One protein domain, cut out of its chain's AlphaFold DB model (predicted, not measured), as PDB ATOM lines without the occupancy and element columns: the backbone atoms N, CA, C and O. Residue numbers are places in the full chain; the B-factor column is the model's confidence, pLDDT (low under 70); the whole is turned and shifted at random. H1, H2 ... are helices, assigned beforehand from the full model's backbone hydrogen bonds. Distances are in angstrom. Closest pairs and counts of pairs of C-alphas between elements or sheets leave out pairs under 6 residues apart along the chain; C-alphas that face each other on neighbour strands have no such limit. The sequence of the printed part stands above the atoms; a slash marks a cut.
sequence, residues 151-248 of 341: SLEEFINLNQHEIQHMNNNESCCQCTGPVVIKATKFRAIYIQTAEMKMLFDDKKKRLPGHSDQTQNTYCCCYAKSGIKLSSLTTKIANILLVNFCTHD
ATOM      1  N   SER A 151     173.855 188.844 111.700       92.38
ATOM      2  CA  SER A 151     172.752 187.953 111.313       92.38
ATOM      3  C   SER A 151     171.848 187.602 112.503       92.38
ATOM      4  O   SER A 151     172.232 187.757 113.663       92.38
ATOM      5  N   LEU A 152     170.640 187.090 112.232       91.38
ATOM      6  CA  LEU A 152     169.739 186.601 113.284       91.38
ATOM      7  C   LEU A 152     170.372 185.461 114.096       91.38
ATOM      8  O   LEU A 152     170.258 185.436 115.317       91.38
ATOM      9  N   GLU A 153     171.053 184.533 113.424       91.94
ATOM     10  CA  GLU A 153     171.733 183.403 114.066       91.94
ATOM     11  C   GLU A 153     172.874 183.878 114.964       91.94
ATOM     12  O   GLU A 153     173.002 183.437 116.103       91.94
ATOM     13  N   GLU A 154     173.677 184.822 114.473       90.75
ATOM     14  CA  GLU A 154     174.740 185.450 115.251       90.75
ATOM     15  C   GLU A 154     174.180 186.161 116.483       90.75
ATOM     16  O   GLU A 154     174.677 185.952 117.586       90.75
ATOM     17  N   PHE A 155     173.091 186.921 116.334       90.62
ATOM     18  CA  PHE A 155     172.418 187.552 117.466       90.62
ATOM     19  C   PHE A 155     171.943 186.532 118.513       90.62
ATOM     20  O   PHE A 155     172.166 186.738 119.706       90.62
ATOM     21  N   ILE A 156     171.315 185.430 118.088       90.06
ATOM     22  CA  ILE A 156     170.848 184.372 118.999       90.06
ATOM     23  C   ILE A 156     172.031 183.728 119.729       90.06
ATOM     24  O   ILE A 156     171.968 183.562 120.946       90.06
ATOM     25  N   ASN A 157     173.120 183.420 119.019       87.25
ATOM     26  CA  ASN A 157     174.339 182.868 119.616       87.25
ATOM     27  C   ASN A 157     174.959 183.829 120.647       87.25
ATOM     28  O   ASN A 157     175.355 183.402 121.729       87.25
ATOM     29  N   LEU A 158     174.997 185.134 120.348       86.12
ATOM     30  CA  LEU A 158     175.534 186.159 121.251       86.12
ATOM     31  C   LEU A 158     174.706 186.336 122.533       86.12
ATOM     32  O   LEU A 158     175.266 186.738 123.547       86.12
ATOM     33  N   ASN A 159     173.401 186.041 122.498       83.75
ATOM     34  CA  ASN A 159     172.467 186.251 123.617       83.75
ATOM     35  C   ASN A 159     171.905 184.930 124.177       83.75
ATOM     36  O   ASN A 159     170.834 184.890 124.787       83.75
ATOM     37  N   GLN A 160     172.589 183.810 123.936       84.56
ATOM     38  CA  GLN A 160     172.086 182.473 124.262       84.56
ATOM     39  C   GLN A 160     171.835 182.262 125.765       84.56
ATOM     40  O   GLN A 160     170.924 181.525 126.149       84.56
ATOM     41  N   HIS A 161     172.618 182.916 126.628       80.38
ATOM     42  CA  HIS A 161     172.479 182.810 128.081       80.38
ATOM     43  C   HIS A 161     171.287 183.624 128.581       80.38
ATOM     44  O   HIS A 161     170.481 183.125 129.365       80.38
ATOM     45  N   GLU A 162     171.123 184.841 128.070       78.88
ATOM     46  CA  GLU A 162     169.993 185.713 128.364       78.88
ATOM     47  C   GLU A 162     168.674 185.079 127.910       78.88
ATOM     48  O   GLU A 162     167.707 185.062 128.672       78.88
ATOM     49  N   ILE A 163     168.648 184.483 126.712       82.00
ATOM     50  CA  ILE A 163     167.484 183.754 126.195       82.00
ATOM     51  C   ILE A 163     167.192 182.516 127.062       82.00
ATOM     52  O   ILE A 163     166.037 182.278 127.418       82.00
ATOM     53  N   GLN A 164     168.215 181.754 127.474       80.38
ATOM     54  CA  GLN A 164     168.037 180.608 128.377       80.38
ATOM     55  C   GLN A 164     167.487 181.029 129.746       80.38
ATOM     56  O   GLN A 164     166.701 180.289 130.325       80.38
ATOM     57  N   HIS A 165     167.821 182.215 130.260       76.12
ATOM     58  CA  HIS A 165     167.252 182.711 131.520       76.12
ATOM     59  C   HIS A 165     165.759 183.065 131.424       76.12
ATOM     60  O   HIS A 165     165.102 183.224 132.452       76.12
ATOM     61  N   MET A 166     165.208 183.169 130.212       75.12
ATOM     62  CA  MET A 166     163.765 183.294 129.985       75.12
ATOM     63  C   MET A 166     163.070 181.928 129.853       75.12
ATOM     64  O   MET A 166     161.840 181.855 129.899       75.12
ATOM     65  N   ASN A 167     163.830 180.837 129.714       74.06
ATOM     66  CA  ASN A 167     163.314 179.474 129.752       74.06
ATOM     67  C   ASN A 167     163.051 179.077 131.211       74.06
ATOM     68  O   ASN A 167     163.957 179.044 132.045       74.06
ATOM     69  N   ASN A 168     161.784 178.826 131.535       62.84
ATOM     70  CA  ASN A 168     161.354 178.652 132.918       62.84
ATOM     71  C   ASN A 168     162.082 177.479 133.598       62.84
ATOM     72  O   ASN A 168     162.058 176.361 133.088       62.84
ATOM     73  N   ASN A 169     162.644 177.720 134.786       57.28
ATOM     74  CA  ASN A 169     163.220 176.701 135.673       57.28
ATOM     75  C   ASN A 169     164.375 175.857 135.099       57.28
ATOM     76  O   ASN A 169     164.713 174.832 135.695       57.28
ATOM     77  N   GLU A 170     165.015 176.256 133.996       65.25
ATOM     78  CA  GLU A 170     166.233 175.582 133.543       65.25
ATOM     79  C   GLU A 170     167.497 176.262 134.078       65.25
ATOM     80  O   GLU A 170     167.610 177.486 134.151       65.25
ATOM     81  N   SER A 171     168.478 175.438 134.441       67.12
ATOM     82  CA  SER A 171     169.820 175.896 134.775       67.12
ATOM     83  C   SER A 171     170.503 176.501 133.541       67.12
ATOM     84  O   SER A 171     170.204 176.169 132.389       67.12
ATOM     85  N   CYS A 172     171.437 177.415 133.786       75.25
ATOM     86  CA  CYS A 172     172.344 177.956 132.782       75.25
ATOM     87  C   CYS A 172     173.760 177.491 133.117       75.25
ATOM     88  O   CYS A 172     174.155 177.484 134.283       75.25
ATOM     89  N   CYS A 173     174.539 177.111 132.106       74.06
ATOM     90  CA  CYS A 173     175.883 176.564 132.305       74.06
ATOM     91  C   CYS A 173     176.894 177.580 132.869       74.06
ATOM     92  O   CYS A 173     177.907 177.165 133.426       74.06
ATOM     93  N   GLN A 174     176.621 178.885 132.760       72.62
ATOM     94  CA  GLN A 174     177.452 179.954 133.328       72.62
ATOM     95  C   GLN A 174     177.033 180.360 134.747       72.62
ATOM     96  O   GLN A 174     177.766 181.073 135.432       72.62
ATOM     97  N   CYS A 175     175.870 179.914 135.221       69.00
ATOM     98  CA  CYS A 175     175.377 180.254 136.547       69.00
ATOM     99  C   CYS A 175     175.795 179.164 137.533       69.00
ATOM    100  O   CYS A 175     175.139 178.133 137.672       69.00
ATOM    101  N   THR A 176     176.917 179.376 138.220       56.81
ATOM    102  CA  THR A 176     177.411 178.454 139.245       56.81
ATOM    103  C   THR A 176     176.560 178.565 140.513       56.81
ATOM    104  O   THR A 176     176.809 179.410 141.371       56.81
ATOM    105  N   GLY A 177     175.535 177.721 140.624       57.06
ATOM    106  CA  GLY A 177     174.722 177.537 141.830       57.06
ATOM    107  C   GLY A 177     173.224 177.413 141.530       57.06
ATOM    108  O   GLY A 177     172.799 177.700 140.412       57.06
ATOM    109  N   PRO A 178     172.394 177.031 142.522       47.38
ATOM    110  CA  PRO A 178     170.937 177.131 142.448       47.38
ATOM    111  C   PRO A 178     170.524 178.607 142.548       47.38
ATOM    112  O   PRO A 178     169.801 179.026 143.450       47.38
ATOM    113  N   VAL A 179     171.055 179.445 141.661       47.50
ATOM    114  CA  VAL A 179     170.675 180.842 141.600       47.50
ATOM    115  C   VAL A 179     169.399 180.875 140.791       47.50
ATOM    116  O   VAL A 179     169.391 180.787 139.566       47.50
ATOM    117  N   VAL A 180     168.311 181.022 141.537       49.53
ATOM    118  CA  VAL A 180     167.122 181.750 141.122       49.53
ATOM    119  C   VAL A 180     167.603 183.116 140.624       49.53
ATOM    120  O   VAL A 180     167.548 184.110 141.351       49.53
ATOM    121  N   ILE A 181     168.135 183.191 139.399       46.88
ATOM    122  CA  ILE A 181     168.231 184.462 138.700       46.88
ATOM    123  C   ILE A 181     166.779 184.775 138.410       46.88
ATOM    124  O   ILE A 181     166.204 184.371 137.405       46.88
ATOM    125  N   LYS A 182     166.149 185.456 139.375       43.38
ATOM    126  CA  LYS A 182     164.969 186.255 139.106       43.38
ATOM    127  C   LYS A 182     165.351 187.024 137.854       43.38
ATOM    128  O   LYS A 182     166.300 187.804 137.910       43.38
ATOM    129  N   ALA A 183     164.664 186.776 136.747       45.84
ATOM    130  CA  ALA A 183     164.679 187.662 135.602       45.84
ATOM    131  C   ALA A 183     164.182 189.032 136.104       45.84
ATOM    132  O   ALA A 183     163.004 189.360 136.025       45.84
ATOM    133  N   THR A 184     165.047 189.800 136.772       42.94
ATOM    134  CA  THR A 184     164.672 191.019 137.499       42.94
ATOM    135  C   THR A 184     164.348 192.131 136.519       42.94
ATOM    136  O   THR A 184     163.526 192.983 136.836       42.94
ATOM    137  N   LYS A 185     164.924 192.080 135.309       43.84
ATOM    138  CA  LYS A 185     164.570 192.969 134.197       43.84
ATOM    139  C   LYS A 185     163.387 192.477 133.355       43.84
ATOM    140  O   LYS A 185     162.717 193.304 132.751       43.84
ATOM    141  N   PHE A 186     163.094 191.175 133.337       49.38
ATOM    142  CA  PHE A 186     162.164 190.561 132.375       49.38
ATOM    143  C   PHE A 186     161.168 189.653 133.089       49.38
ATOM    144  O   PHE A 186     161.193 188.431 132.987       49.38
ATOM    145  N   ARG A 187     160.309 190.266 133.899       42.53
ATOM    146  CA  ARG A 187     159.499 189.559 134.895       42.53
ATOM    147  C   ARG A 187     158.238 188.866 134.346       42.53
ATOM    148  O   ARG A 187     157.426 188.445 135.160       42.53
ATOM    149  N   ALA A 188     158.036 188.764 133.025       52.25
ATOM    150  CA  ALA A 188     156.697 188.493 132.477       52.25
ATOM    151  C   ALA A 188     156.578 187.450 131.345       52.25
ATOM    152  O   ALA A 188     155.451 187.086 131.019       52.25
ATOM    153  N   ILE A 189     157.666 186.939 130.747       58.59
ATOM    154  CA  ILE A 189     157.552 186.046 129.575       58.59
ATOM    155  C   ILE A 189     158.416 184.797 129.752       58.59
ATOM    156  O   ILE A 189     159.639 184.862 129.699       58.59
ATOM    157  N   TYR A 190     157.759 183.653 129.948       67.06
ATOM    158  CA  TYR A 190     158.408 182.348 130.087       67.06
ATOM    159  C   TYR A 190     158.418 181.592 128.768       67.06
ATOM    160  O   TYR A 190     157.342 181.332 128.237       67.06
ATOM    161  N   ILE A 191     159.576 181.159 128.278       71.06
ATOM    162  CA  ILE A 191     159.677 180.271 127.110       71.06
ATOM    163  C   ILE A 191     159.479 178.826 127.554       71.06
ATOM    164  O   ILE A 191     160.029 178.405 128.570       71.06
ATOM    165  N   GLN A 192     158.695 178.063 126.796       73.06
ATOM    166  CA  GLN A 192     158.619 176.615 126.949       73.06
ATOM    167  C   GLN A 192     159.754 175.934 126.179       73.06
ATOM    168  O   GLN A 192     160.129 176.355 125.086       73.06
ATOM    169  N   THR A 193     160.223 174.789 126.670       70.88
ATOM    170  CA  THR A 193     161.225 173.947 125.996       70.88
ATOM    171  C   THR A 193     160.916 173.678 124.514       70.88
ATOM    172  O   THR A 193     161.831 173.621 123.699       70.88
ATOM    173  N   ALA A 194     159.641 173.524 124.136       75.94
ATOM    174  CA  ALA A 194     159.241 173.320 122.740       75.94
ATOM    175  C   ALA A 194     159.528 174.544 121.851       75.94
ATOM    176  O   ALA A 194     159.957 174.388 120.711       75.94
ATOM    177  N   GLU A 195     159.350 175.749 122.386       79.00
ATOM    178  CA  GLU A 195     159.602 177.010 121.686       79.00
ATOM    179  C   GLU A 195     161.114 177.286 121.580       79.00
ATOM    180  O   GLU A 195     161.575 177.816 120.573       79.00
ATOM    181  N   MET A 196     161.921 176.825 122.547       81.12
ATOM    182  CA  MET A 196     163.392 176.907 122.476       81.12
ATOM    183  C   MET A 196     163.978 176.152 121.276       81.12
ATOM    184  O   MET A 196     164.959 176.600 120.684       81.12
ATOM    185  N   LYS A 197     163.343 175.052 120.847       84.62
ATOM    186  CA  LYS A 197     163.740 174.287 119.645       84.62
ATOM    187  C   LYS A 197     163.538 175.054 118.331       84.62
ATOM    188  O   LYS A 197     163.965 174.589 117.273       84.62
ATOM    189  N   MET A 198     162.851 176.199 118.369       85.56
ATOM    190  CA  MET A 198     162.770 177.108 117.224       85.56
ATOM    191  C   MET A 198     164.058 177.918 117.053       85.56
ATOM    192  O   MET A 198     164.387 178.279 115.928       85.56
ATOM    193  N   LEU A 199     164.761 178.193 118.157       87.94
ATOM    194  CA  LEU A 199     165.940 179.058 118.196       87.94
ATOM    195  C   LEU A 199     167.251 178.281 118.195       87.94
ATOM    196  O   LEU A 199     168.225 178.750 117.620       87.94
ATOM    197  N   PHE A 200     167.282 177.109 118.822       87.94
ATOM    198  CA  PHE A 200     168.501 176.331 119.013       87.94
ATOM    199  C   PHE A 200     168.374 174.942 118.405       87.94
ATOM    200  O   PHE A 200     167.291 174.344 118.391       87.94
ATOM    201  N   ASP A 201     169.507 174.422 117.942       80.81
ATOM    202  CA  ASP A 201     169.624 173.014 117.602       80.81
ATOM    203  C   ASP A 201     169.420 172.131 118.844       80.81
ATOM    204  O   ASP A 201     169.470 172.577 119.993       80.81
ATOM    205  N   ASP A 202     169.124 170.852 118.607       69.88
ATOM    206  CA  ASP A 202     168.843 169.906 119.683       69.88
ATOM    207  C   ASP A 202     169.995 169.853 120.702       69.88
ATOM    208  O   ASP A 202     171.170 169.944 120.332       69.88
ATOM    209  N   LYS A 203     169.663 169.622 121.983       65.19
ATOM    210  CA  LYS A 203     170.570 169.764 123.147       65.19
ATOM    211  C   LYS A 203     171.856 168.914 123.087       65.19
ATOM    212  O   LYS A 203     172.709 169.001 123.965       65.19
ATOM    213  N   LYS A 204     171.966 168.034 122.090       62.97
ATOM    214  CA  LYS A 204     173.041 167.054 121.900       62.97
ATOM    215  C   LYS A 204     174.254 167.608 121.151       62.97
ATOM    216  O   LYS A 204     175.314 166.997 121.229       62.97
ATOM    217  N   LYS A 205     174.125 168.722 120.419       67.44
ATOM    218  CA  LYS A 205     175.237 169.338 119.674       67.44
ATOM    219  C   LYS A 205     175.774 170.545 120.438       67.44
ATOM    220  O   LYS A 205     175.279 171.658 120.281       67.44
ATOM    221  N   ARG A 206     176.767 170.295 121.292       68.62
ATOM    222  CA  ARG A 206     177.353 171.319 122.162       68.62
ATOM    223  C   ARG A 206     178.380 172.180 121.434       68.62
ATOM    224  O   ARG A 206     179.109 171.705 120.564       68.62
ATOM    225  N   LEU A 207     178.444 173.438 121.845       72.50
ATOM    226  CA  LEU A 207     179.474 174.392 121.468       72.50
ATOM    227  C   LEU A 207     180.858 173.932 121.965       72.50
ATOM    228  O   LEU A 207     180.970 173.436 123.094       72.50
ATOM    229  N   PRO A 208     181.928 174.143 121.177       65.31
ATOM    230  CA  PRO A 208     183.298 173.948 121.637       65.31
ATOM    231  C   PRO A 208     183.559 174.766 122.911       65.31
ATOM    232  O   PRO A 208     183.271 175.958 122.952       65.31
ATOM    233  N   GLY A 209     184.095 174.129 123.955       62.34
ATOM    234  CA  GLY A 209     184.376 174.779 125.245       62.34
ATOM    235  C   GLY A 209     183.342 174.519 126.346       62.34
ATOM    236  O   GLY A 209     183.619 174.805 127.509       62.34
ATOM    237  N   HIS A 210     182.198 173.902 126.032       65.06
ATOM    238  CA  HIS A 210     181.276 173.390 127.049       65.06
ATOM    239  C   HIS A 210     181.621 171.936 127.395       65.06
ATOM    240  O   HIS A 210     181.524 171.049 126.553       65.06
ATOM    241  N   SER A 211     182.023 171.685 128.647       60.34
ATOM    242  CA  SER A 211     182.353 170.337 129.144       60.34
ATOM    243  C   SER A 211     181.143 169.409 129.068       60.34
ATOM    244  O   SER A 211     180.060 169.816 129.487       60.34
ATOM    245  N   ASP A 212     181.330 168.153 128.647       61.09
ATOM    246  CA  ASP A 212     180.305 167.089 128.637       61.09
ATOM    247  C   ASP A 212     179.633 166.871 130.005       61.09
ATOM    248  O   ASP A 212     178.494 166.415 130.085       61.09
ATOM    249  N   GLN A 213     180.299 167.281 131.087       57.00
ATOM    250  CA  GLN A 213     179.797 167.189 132.460       57.00
ATOM    251  C   GLN A 213     178.766 168.274 132.813       57.00
ATOM    252  O   GLN A 213     178.033 168.125 133.789       57.00
ATOM    253  N   THR A 214     178.686 169.368 132.044       62.25
ATOM    254  CA  THR A 214     177.633 170.379 132.237       62.25
ATOM    255  C   THR A 214     176.265 169.824 131.839       62.25
ATOM    256  O   THR A 214     176.152 168.972 130.954       62.25
ATOM    257  N   GLN A 215     175.207 170.272 132.518       65.62
ATOM    258  CA  GLN A 215     173.837 169.855 132.220       65.62
ATOM    259  C   GLN A 215     173.468 170.246 130.775       65.62
ATOM    260  O   GLN A 215     173.845 171.317 130.308       65.62
ATOM    261  N   ASN A 216     172.741 169.381 130.059       66.81
ATOM    262  CA  ASN A 216     172.273 169.657 128.693       66.81
ATOM    263  C   ASN A 216     171.283 170.840 128.692       66.81
ATOM    264  O   ASN A 216     170.090 170.663 128.961       66.81
ATOM    265  N   THR A 217     171.772 172.035 128.371       76.12
ATOM    266  CA  THR A 217     171.003 173.289 128.314       76.12
ATOM    267  C   THR A 217     171.094 173.909 126.921       76.12
ATOM    268  O   THR A 217     172.081 173.719 126.208       76.12
ATOM    269  N   TYR A 218     170.070 174.666 126.511       80.31
ATOM    270  CA  TYR A 218     170.057 175.277 125.174       80.31
ATOM    271  C   TYR A 218     171.111 176.369 124.998       80.31
ATOM    272  O   TYR A 218     171.629 176.514 123.901       80.31
ATOM    273  N   CYS A 219     171.520 177.054 126.072       80.19
ATOM    274  CA  CYS A 219     172.625 178.018 126.013       80.19
ATOM    275  C   CYS A 219     173.995 177.395 125.695       80.19
ATOM    276  O   CYS A 219     174.972 178.121 125.592       80.19
ATOM    277  N   CYS A 220     174.100 176.063 125.625       81.62
ATOM    278  CA  CYS A 220     175.311 175.369 125.183       81.62
ATOM    279  C   CYS A 220     175.245 174.958 123.705       81.62
ATOM    280  O   CYS A 220     176.150 174.269 123.239       81.62
ATOM    281  N   CYS A 221     174.164 175.279 122.996       84.75
ATOM    282  CA  CYS A 221     173.895 174.807 121.643       84.75
ATOM    283  C   CYS A 221     173.966 175.972 120.660       84.75
ATOM    284  O   CYS A 221     173.594 177.092 120.997       84.75
ATOM    285  N   TYR A 222     174.388 175.689 119.430       85.81
ATOM    286  CA  TYR A 222     174.305 176.674 118.357       85.81
ATOM    287  C   TYR A 222     172.849 177.062 118.080       85.81
ATOM    288  O   TYR A 222     171.929 176.235 118.167       85.81
ATOM    289  N   ALA A 223     172.659 178.320 117.688       88.69
ATOM    290  CA  ALA A 223     171.444 178.770 117.037       88.69
ATOM    291  C   ALA A 223     171.145 177.860 115.840       88.69
ATOM    292  O   ALA A 223     172.043 177.471 115.089       88.69
ATOM    293  N   LYS A 224     169.872 177.516 115.668       89.38
ATOM    294  CA  LYS A 224     169.425 176.681 114.560       89.38
ATOM    295  C   LYS A 224     169.723 177.389 113.240       89.38
ATOM    296  O   LYS A 224     169.389 178.557 113.064       89.38
ATOM    297  N   SER A 225     170.320 176.673 112.294       87.00
ATOM    298  CA  SER A 225     170.623 177.237 110.978       87.00
ATOM    299  C   SER A 225     169.348 177.490 110.166       87.00
ATOM    300  O   SER A 225     168.445 176.647 110.142       87.00
ATOM    301  N   GLY A 226     169.303 178.594 109.427       84.62
ATOM    302  CA  GLY A 226     168.232 178.939 108.498       84.62
ATOM    303  C   GLY A 226     166.951 179.441 109.164       84.62
ATOM    304  O   GLY A 226     165.881 179.347 108.553       84.62
ATOM    305  N   ILE A 227     167.019 179.957 110.399       86.81
ATOM    306  CA  ILE A 227     165.850 180.555 111.060       86.81
ATOM    307  C   ILE A 227     165.364 181.751 110.240       86.81
ATOM    308  O   ILE A 227     166.096 182.707 109.987       86.81
ATOM    309  N   LYS A 228     164.084 181.723 109.866       85.06
ATOM    310  CA  LYS A 228     163.418 182.851 109.210       85.06
ATOM    311  C   LYS A 228     162.653 183.662 110.247       85.06
ATOM    312  O   LYS A 228     161.862 183.084 110.991       85.06
ATOM    313  N   LEU A 229     162.797 184.989 110.234       84.50
ATOM    314  CA  LEU A 229     162.011 185.888 111.094       84.50
ATOM    315  C   LEU A 229     160.500 185.634 110.978       84.50
ATOM    316  O   LEU A 229     159.802 185.601 111.984       84.50
ATOM    317  N   SER A 230     160.018 185.352 109.764       78.88
ATOM    318  CA  SER A 230     158.609 185.043 109.490       78.88
ATOM    319  C   SER A 230     158.098 183.743 110.121       78.88
ATOM    320  O   SER A 230     156.890 183.553 110.214       78.88
ATOM    321  N   SER A 231     158.995 182.849 110.544       79.94
ATOM    322  CA  SER A 231     158.644 181.583 111.200       79.94
ATOM    323  C   SER A 231     158.559 181.688 112.724       79.94
ATOM    324  O   SER A 231     158.155 180.730 113.380       79.94
ATOM    325  N   LEU A 232     158.944 182.833 113.299       82.19
ATOM    326  CA  LEU A 232     158.922 183.045 114.741       82.19
ATOM    327  C   LEU A 232     157.498 183.332 115.224       82.19
ATOM    328  O   LEU A 232     156.752 184.097 114.608       82.19
ATOM    329  N   THR A 233     157.134 182.739 116.359       79.31
ATOM    330  CA  THR A 233     155.900 183.102 117.063       79.31
ATOM    331  C   THR A 233     156.034 184.494 117.674       79.31
ATOM    332  O   THR A 233     157.139 184.925 118.014       79.31
ATOM    333  N   THR A 234     154.905 185.166 117.910       74.38
ATOM    334  CA  THR A 234     154.849 186.490 118.559       74.38
ATOM    335  C   THR A 234     155.639 186.529 119.865       74.38
ATOM    336  O   THR A 234     156.323 187.502 120.162       74.38
ATOM    337  N   LYS A 235     155.591 185.439 120.634       76.44
ATOM    338  CA  LYS A 235     156.295 185.302 121.907       76.44
ATOM    339  C   LYS A 235     157.814 185.245 121.739       76.44
ATOM    340  O   LYS A 235     158.527 185.940 122.456       76.44
ATOM    341  N   ILE A 236     158.307 184.448 120.789       83.38
ATOM    342  CA  ILE A 236     159.742 184.362 120.498       83.38
ATOM    343  C   ILE A 236     160.252 185.683 119.918       83.38
ATOM    344  O   ILE A 236     161.279 186.183 120.367       83.38
ATOM    345  N   ALA A 237     159.518 186.285 118.981       83.62
ATOM    346  CA  ALA A 237     159.889 187.569 118.392       83.62
ATOM    347  C   ALA A 237     160.003 188.669 119.463       83.62
ATOM    348  O   ALA A 237     160.998 189.386 119.528       83.62
ATOM    349  N   ASN A 238     159.034 188.738 120.371       77.94
ATOM    350  CA  ASN A 238     159.062 189.672 121.489       77.94
ATOM    351  C   ASN A 238     160.284 189.470 122.399       77.94
ATOM    352  O   ASN A 238     160.964 190.427 122.749       77.94
ATOM    353  N   ILE A 239     160.629 188.225 122.717       78.44
ATOM    354  CA  ILE A 239     161.813 187.918 123.529       78.44
ATOM    355  C   ILE A 239     163.103 188.365 122.855       78.44
ATOM    356  O   ILE A 239     163.967 188.954 123.507       78.44
ATOM    357  N   LEU A 240     163.242 188.113 121.555       84.12
ATOM    358  CA  LEU A 240     164.399 188.596 120.812       84.12
ATOM    359  C   LEU A 240     164.453 190.126 120.845       84.12
ATOM    360  O   LEU A 240     165.508 190.680 121.144       84.12
ATOM    361  N   LEU A 241     163.317 190.803 120.639       79.56
ATOM    362  CA  LEU A 241     163.238 192.261 120.720       79.56
ATOM    363  C   LEU A 241     163.654 192.783 122.099       79.56
ATOM    364  O   LEU A 241     164.469 193.692 122.193       79.56
ATOM    365  N   VAL A 242     163.168 192.171 123.174       74.00
ATOM    366  CA  VAL A 242     163.519 192.531 124.551       74.00
ATOM    367  C   VAL A 242     165.033 192.441 124.805       74.00
ATOM    368  O   VAL A 242     165.580 193.281 125.522       74.00
ATOM    369  N   ASN A 243     165.725 191.484 124.179       74.12
ATOM    370  CA  ASN A 243     167.186 191.385 124.243       74.12
ATOM    371  C   ASN A 243     167.896 192.487 123.426       74.12
ATOM    372  O   ASN A 243     168.981 192.926 123.808       74.12
ATOM    373  N   PHE A 244     167.282 193.014 122.358       73.12
ATOM    374  CA  PHE A 244     167.783 194.209 121.662       73.12
ATOM    375  C   PHE A 244     167.601 195.498 122.482       73.12
ATOM    376  O   PHE A 244     168.480 196.365 122.455       73.12
ATOM    377  N   CYS A 245     166.492 195.620 123.224       64.75
ATOM    378  CA  CYS A 245     166.039 196.842 123.905       64.75
ATOM    379  C   CYS A 245     166.887 197.302 125.099       64.75
ATOM    380  O   CYS A 245     166.576 198.321 125.707       64.75
ATOM    381  N   THR A 246     167.956 196.603 125.475       59.81
ATOM    382  CA  THR A 246     168.734 196.957 126.674       59.81
ATOM    383  C   THR A 246     169.371 198.352 126.611       59.81
ATOM    384  O   THR A 246     169.779 198.867 127.657       59.81
ATOM    385  N   HIS A 247     169.449 198.971 125.424       56.56
ATOM    386  CA  HIS A 247     170.161 200.233 125.184       56.56
ATOM    387  C   HIS A 247     169.373 201.302 124.400       56.56
ATOM    388  O   HIS A 247     169.909 202.389 124.207       56.56
ATOM    389  N   ASP A 248     168.132 201.039 123.964       67.25
ATOM    390  CA  ASP A 248     167.322 201.998 123.192       67.25
ATOM    391  C   ASP A 248     165.970 202.261 123.877       67.25
ATOM    392  O   ASP A 248     165.143 201.360 124.050       67.25
TER     393      ASP A 248
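What this domain is: This is residues 151 to 248 of the 341 residues of an uncharacterized protein of Mytilus coruscus (UniProt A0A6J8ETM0). With little regular structure, this is mostly loop: H4, the longest helix, runs along one side, H2 packs on it, and loops 165 to 192 and 197 to 233 form much of the rest. The 98 printed residues hold four named helices, H1 to H4 in order, and no named strand; the class is all helix, with 30 residues in named elements. It is compact, radius of gyration of the C-alphas 13.0 A, spanning 35 by 31 by 25 A.

How they stand to each other: H4, residues 234 to 247, touches H2, residues 160 to 164, with residues 239 to 243 alone; their closest C-alphas, Ile 163 and Ile 239, are 7.5 A apart. H1, residues 152 to 158, is close to H4 but not clearly touching, at a steep tilt of 58 degrees, the same way; their closest C-alphas, Ile 156 and Leu 240, are 7.9 A apart. H3, residues 193 to 196, is apart from H1. Every O i to N i+4 pair is within hydrogen-bond range in H1 and H2, 8 of 10 in H4; H3 is too short for one.

Where its parts are: H4 is 21.6 A long, from C-alpha 234 (154.849, 186.490, 118.559) to C-alpha 247 (170.161, 200.233, 125.184). H1 is 9.9 A, H2 6.1 A, H3 5.1 A.

The domain as a whole: The printed part has no cut. Links H2 to H3 and H3 to H4 are long. Residues 175 to 190 are among 38 under pLDDT 70.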